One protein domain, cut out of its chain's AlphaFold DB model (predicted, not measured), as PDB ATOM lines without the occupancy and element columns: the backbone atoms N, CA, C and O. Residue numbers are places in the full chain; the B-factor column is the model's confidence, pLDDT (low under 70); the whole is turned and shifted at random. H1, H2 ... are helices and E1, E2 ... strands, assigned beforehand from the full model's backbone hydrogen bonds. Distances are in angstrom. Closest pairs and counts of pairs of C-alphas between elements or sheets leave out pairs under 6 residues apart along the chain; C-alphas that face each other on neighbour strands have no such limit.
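AT A GLANCE: This is residues 304 to 350 of the 494 residues of an uncharacterized protein of Phenylobacterium sp (UniProt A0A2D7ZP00). Two small strand hairpins cross, E1-E2 packed through E2 on E4 of the longer hairpin E3-E4, and helix H1 packs by the end of E3-E4 away from its turn. The printed part has 47 residues, in the order E1, E2, H1, E3, E4; both two-stranded sheets are antiparallel and the class is mixed. It is compact, radius of gyration of the C-alphas 9.5 A, spanning 28 by 18 by 14 A.

IN THESE COORDINATES: E1, residues 309 to 312, begins at C-alpha 309 (270.944, 278.404, 279.448). E2 is residues 315 to 318; H1, residues 321 to 331, is 14.9 A long. E3, residues 336 to 341, is 15.8 A long; E4, residues 344 to 349, is 16.3 A long and ends at C-alpha 349 (268.962, 289.585, 283.552).

HOW THE PARTS SIT: In hairpin E1-E2, N 310 and O 317 are 2.9 A apart; in hairpin E3-E4, N 339 and O 346 are 2.9 A apart, both within hydrogen-bond range. The closest C-alphas of E2 and E4, Ala 317 and Met 348, are 4.3 A apart; those of H1 and E4, Ala 328 and Pro 349, 4.5 A. E1 and H1 are apart. Every O i to N i+4 pair in H1 is within hydrogen-bond range.

THE WHOLE: The farthest C-alphas, Gly 332 and Gly 343, are 28.8 A apart. The printed part has no cut, and its four links are tight. Residues 314 and 330 to 332 are under pLDDT 70.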
ATOM      1  N   ILE A 304     277.784 277.974 276.211       82.25
ATOM      2  CA  ILE A 304     276.441 277.448 275.972       82.25
ATOM      3  C   ILE A 304     276.303 276.163 276.779       82.25
ATOM      4  O   ILE A 304     276.938 275.149 276.488       82.25
ATOM      5  N   VAL A 305     275.483 276.212 277.826       77.44
ATOM      6  CA  VAL A 305     275.262 275.049 278.683       77.44
ATOM      7  C   VAL A 305     274.333 274.081 277.956       77.44
ATOM      8  O   VAL A 305     274.708 272.941 277.693       77.44
ATOM      9  N   ASN A 306     273.140 274.544 277.580       79.00
ATOM     10  CA  ASN A 306     272.149 273.772 276.830       79.00
ATOM     11  C   ASN A 306     271.262 274.707 275.985       79.00
ATOM     12  O   ASN A 306     271.582 275.880 275.814       79.00
ATOM     13  N   GLU A 307     270.143 274.217 275.442       82.62
ATOM     14  CA  GLU A 307     269.238 275.031 274.612       82.62
ATOM     15  C   GLU A 307     268.631 276.232 275.353       82.62
ATOM     16  O   GLU A 307     268.259 277.224 274.718       82.62
ATOM     17  N   ASP A 308     268.572 276.158 276.682       83.56
ATOM     18  CA  ASP A 308     267.874 277.091 277.551       83.56
ATOM     19  C   ASP A 308     268.775 278.053 278.326       83.56
ATOM     20  O   ASP A 308     268.324 279.148 278.679       83.56
ATOM     21  N   TYR A 309     270.030 277.674 278.573       86.06
ATOM     22  CA  TYR A 309     270.944 278.404 279.448       86.06
ATOM     23  C   TYR A 309     272.334 278.580 278.829       86.06
ATOM     24  O   TYR A 309     272.901 277.652 278.248       86.06
ATOM     25  N   ALA A 310     272.910 279.761 279.046       86.75
ATOM     26  CA  ALA A 310     274.308 280.076 278.780       86.75
ATOM     27  C   ALA A 310     274.930 280.804 279.979       86.75
ATOM     28  O   ALA A 310     274.226 281.451 280.756       86.75
ATOM     29  N   ILE A 311     276.247 280.710 280.133       80.25
ATOM     30  CA  ILE A 311     277.013 281.455 281.136       80.25
ATOM     31  C   ILE A 311     277.892 282.443 280.392       80.25
ATOM     32  O   ILE A 311     278.774 282.048 279.637       80.25
ATOM     33  N   ILE A 312     277.615 283.725 280.598       78.56
ATOM     34  CA  ILE A 312     278.258 284.834 279.893       78.56
ATOM     35  C   ILE A 312     278.817 285.768 280.958       78.56
ATOM     36  O   ILE A 312     278.061 286.293 281.782       78.56
ATOM     37  N   ALA A 313     280.139 285.952 280.967       70.50
ATOM     38  CA  ALA A 313     280.852 286.730 281.986       70.50
ATOM     39  C   ALA A 313     280.438 286.374 283.437       70.50
ATOM     40  O   ALA A 313     280.035 287.248 284.212       70.50
ATOM     41  N   ASP A 314     280.487 285.080 283.778       66.75
ATOM     42  CA  ASP A 314     280.124 284.510 285.090       66.75
ATOM     43  C   ASP A 314     278.667 284.750 285.530       66.75
ATOM     44  O   ASP A 314     278.327 284.672 286.716       66.75
ATOM     45  N   ARG A 315     277.770 285.060 284.585       75.75
ATOM     46  CA  ARG A 315     276.345 285.292 284.850       75.75
ATOM     47  C   ARG A 315     275.469 284.407 283.986       75.75
ATOM     48  O   ARG A 315     275.742 284.197 282.808       75.75
ATOM     49  N   LEU A 316     274.378 283.936 284.583       84.31
ATOM     50  CA  LEU A 316     273.383 283.137 283.884       84.31
ATOM     51  C   LEU A 316     272.619 283.999 282.867       84.31
ATOM     52  O   LEU A 316     272.051 285.037 283.216       84.31
ATOM     53  N   ALA A 317     272.601 283.552 281.617       88.94
ATOM     54  CA  ALA A 317     271.800 284.084 280.526       88.94
ATOM     55  C   ALA A 317     270.832 283.005 280.022       88.94
ATOM     56  O   ALA A 317     271.111 281.808 280.103       88.94
ATOM     57  N   TYR A 318     269.677 283.430 279.518       92.19
ATOM     58  CA  TYR A 318     268.559 282.548 279.191       92.19
ATOM     59  C   TYR A 318     268.215 282.610 277.705       92.19
ATOM     60  O   TYR A 318     268.370 283.648 277.063       92.19
ATOM     61  N   SER A 319     267.675 281.519 277.172       90.81
ATOM     62  CA  SER A 319     267.175 281.426 275.793       90.81
ATOM     63  C   SER A 319     265.944 282.293 275.525       90.81
ATOM     64  O   SER A 319     265.645 282.612 274.376       90.81
ATOM     65  N   THR A 320     265.214 282.685 276.575       91.38
ATOM     66  CA  THR A 320     263.970 283.449 276.465       91.38
ATOM     67  C   THR A 320     263.975 284.696 277.339       91.38
ATOM     68  O   THR A 320     264.446 284.710 278.481       91.38
ATOM     69  N   LYS A 321     263.355 285.754 276.811       92.19
ATOM     70  CA  LYS A 321     263.121 287.017 277.518       92.19
ATOM     71  C   LYS A 321     262.350 286.831 278.827       92.19
ATOM     72  O   LYS A 321     262.633 287.524 279.798       92.19
ATOM     73  N   GLU A 322     261.376 285.924 278.864       90.00
ATOM     74  CA  GLU A 322     260.554 285.684 280.054       90.00
ATOM     75  C   GLU A 322     261.388 285.139 281.221       90.00
ATOM     76  O   GLU A 322     261.333 285.691 282.323       90.00
ATOM     77  N   LYS A 323     262.241 284.135 280.966       86.12
ATOM     78  CA  LYS A 323     263.169 283.602 281.974       86.12
ATOM     79  C   LYS A 323     264.157 284.674 282.454       86.12
ATOM     80  O   LYS A 323     264.390 284.789 283.656       86.12
ATOM     81  N   ALA A 324     264.664 285.518 281.553       88.62
ATOM     82  CA  ALA A 324     265.556 286.619 281.920       88.62
ATOM     83  C   ALA A 324     264.873 287.695 282.780       88.62
ATOM     84  O   ALA A 324     265.485 288.202 283.718       88.62
ATOM     85  N   LEU A 325     263.606 288.023 282.504       86.94
ATOM     86  CA  LEU A 325     262.816 288.950 283.321       86.94
ATOM     87  C   LEU A 325     262.517 288.377 284.710       86.94
ATOM     88  O   LEU A 325     262.597 289.111 285.696       86.94
ATOM     89  N   LYS A 326     262.232 287.072 284.803       83.06
ATOM     90  CA  LYS A 326     262.106 286.379 286.092       83.06
ATOM     91  C   LYS A 326     263.423 286.447 286.873       83.06
ATOM     92  O   LYS A 326     263.429 286.919 288.004       83.06
ATOM     93  N   GLY A 327     264.543 286.114 286.228       79.94
ATOM     94  CA  GLY A 327     265.875 286.241 286.824       79.94
ATOM     95  C   GLY A 327     266.219 287.677 287.239       79.94
ATOM     96  O   GLY A 327     266.861 287.883 288.265       79.94
ATOM     97  N   ALA A 328     265.762 288.688 286.492       81.38
ATOM     98  CA  ALA A 328     265.962 290.094 286.841       81.38
ATOM     99  C   ALA A 328     265.172 290.484 288.097       81.38
ATOM    100  O   ALA A 328     265.725 291.108 289.004       81.38
ATOM    101  N   SER A 329     263.915 290.038 288.188       77.31
ATOM    102  CA  SER A 329     263.093 290.195 289.390       77.31
ATOM    103  C   SER A 329     263.750 289.540 290.610       77.31
ATOM    104  O   SER A 329     263.862 290.178 291.661       77.31
ATOM    105  N   ASP A 330     264.282 288.324 290.448       69.38
ATOM    106  CA  ASP A 330     264.987 287.603 291.512       69.38
ATOM    107  C   ASP A 330     266.240 288.356 291.980       69.38
ATOM    108  O   ASP A 330     266.461 288.507 293.182       69.38
ATOM    109  N   LEU A 331     267.022 288.898 291.040       68.94
ATOM    110  CA  LEU A 331     268.234 289.681 291.310       68.94
ATOM    111  C   LEU A 331     267.953 291.103 291.818       68.94
ATOM    112  O   LEU A 331     268.875 291.792 292.278       68.94
ATOM    113  N   GLY A 332     266.697 291.553 291.747       69.06
ATOM    114  CA  GLY A 332     266.297 292.892 292.160       69.06
ATOM    115  C   GLY A 332     266.691 293.996 291.197       69.06
ATOM    116  O   GLY A 332     267.056 295.090 291.630       69.06
ATOM    117  N   CYS A 333     266.682 293.696 289.908       74.75
ATOM    118  CA  CYS A 333     266.968 294.638 288.844       74.75
ATOM    119  C   CYS A 333     265.840 294.632 287.808       74.75
ATOM    120  O   CYS A 333     265.062 293.686 287.710       74.75
ATOM    121  N   GLU A 334     265.739 295.707 287.035       81.31
ATOM    122  CA  GLU A 334     264.730 295.822 285.984       81.31
ATOM    123  C   GLU A 334     265.302 295.391 284.633       81.31
ATOM    124  O   GLU A 334     266.506 295.513 284.386       81.31
ATOM    125  N   GLY A 335     264.421 294.891 283.766       88.31
ATOM    126  CA  GLY A 335     264.725 294.583 282.373       88.31
ATOM    127  C   GLY A 335     265.717 293.439 282.165       88.31
ATOM    128  O   GLY A 335     265.960 292.598 283.025       88.31
ATOM    129  N   PHE A 336     266.270 293.404 280.963       92.44
ATOM    130  CA  PHE A 336     267.273 292.450 280.508       92.44
ATOM    131  C   PHE A 336     268.114 293.145 279.432       92.44
ATOM    132  O   PHE A 336     267.717 294.186 278.899       92.44
ATOM    133  N   HIS A 337     269.246 292.555 279.080       91.69
ATOM    134  CA  HIS A 337     270.014 292.927 277.898       91.69
ATOM    135  C   HIS A 337     270.409 291.673 277.123       91.69
ATOM    136  O   HIS A 337     270.287 290.557 277.628       91.69
ATOM    137  N   ILE A 338     270.819 291.863 275.874       88.31
ATOM    138  CA  ILE A 338     271.077 290.770 274.937       88.31
ATOM    139  C   ILE A 338     272.583 290.638 274.732       88.31
ATOM    140  O   ILE A 338     273.280 291.644 274.586       88.31
ATOM    141  N   HIS A 339     273.056 289.397 274.711       84.50
ATOM    142  CA  HIS A 339     274.373 289.013 274.211       84.50
ATOM    143  C   HIS A 339     274.197 288.094 273.013       84.50
ATOM    144  O   HIS A 339     273.262 287.296 272.979       84.50
ATOM    145  N   GLU A 340     275.092 288.200 272.042       84.19
ATOM    146  CA  GLU A 340     275.136 287.289 270.904       84.19
ATOM    147  C   GLU A 340     276.343 286.368 271.077       84.19
ATOM    148  O   GLU A 340     277.485 286.827 271.068       84.19
ATOM    149  N   VAL A 341     276.077 285.077 271.269       80.75
ATOM    150  CA  VAL A 341     277.100 284.043 271.467       80.75
ATOM    151  C   VAL A 341     276.821 282.934 270.464       80.75
ATOM    152  O   VAL A 341     275.703 282.424 270.397       80.75
ATOM    153  N   GLU A 342     277.821 282.615 269.641       80.50
ATOM    154  CA  GLU A 342     277.729 281.620 268.559       80.50
ATOM    155  C   GLU A 342     276.529 281.829 267.607       80.50
ATOM    156  O   GLU A 342     275.926 280.879 267.113       80.50
ATOM    157  N   GLY A 343     276.163 283.089 267.336       79.75
ATOM    158  CA  GLY A 343     275.065 283.444 266.425       79.75
ATOM    159  C   GLY A 343     273.657 283.232 266.997       79.75
ATOM    160  O   GLY A 343     272.677 283.328 266.257       79.75
ATOM    161  N   LYS A 344     273.539 282.953 268.302       86.44
ATOM    162  CA  LYS A 344     272.272 282.903 269.041       86.44
ATOM    163  C   LYS A 344     272.185 284.075 270.019       86.44
ATOM    164  O   LYS A 344     273.145 284.389 270.723       86.44
ATOM    165  N   GLU A 345     271.011 284.699 270.079       92.00
ATOM    166  CA  GLU A 345     270.706 285.725 271.076       92.00
ATOM    167  C   GLU A 345     270.408 285.087 272.439       92.00
ATOM    168  O   GLU A 345     269.574 284.185 272.562       92.00
ATOM    169  N   TRP A 346     271.071 285.600 273.471       90.94
ATOM    170  CA  TRP A 346     270.899 285.210 274.864       90.94
ATOM    171  C   TRP A 346     270.444 286.405 275.692       90.94
ATOM    172  O   TRP A 346     271.016 287.493 275.626       90.94
ATOM    173  N   PHE A 347     269.417 286.196 276.507       92.75
ATOM    174  CA  PHE A 347     268.805 287.221 277.342       92.75
ATOM    175  C   PHE A 347     269.402 287.153 278.745       92.75
ATOM    176  O   PHE A 347     269.120 286.232 279.512       92.75
ATOM    177  N   MET A 348     270.227 288.132 279.103       89.69
ATOM    178  CA  MET A 348     270.805 288.227 280.439       89.69
ATOM    179  C   MET A 348     269.952 289.141 281.335       89.69
ATOM    180  O   MET A 348     269.590 290.241 280.904       89.69
ATOM    181  N   PRO A 349     269.654 288.740 282.584       88.69
ATOM    182  CA  PRO A 349     268.962 289.585 283.552       88.69
ATOM    183  C   PRO A 349     269.609 290.955 283.773       88.69
ATOM    184  O   PRO A 349     270.836 291.094 283.732       88.69
ATOM    185  N   CYS A 350     268.765 291.930 284.121       84.31
ATOM    186  CA  CYS A 350     269.084 293.345 284.319       84.31
ATOM    187  C   CYS A 350     269.339 294.109 283.008       84.31
ATOM    188  O   CYS A 350     269.962 293.593 282.089       84.31
TER     189      CYS A 350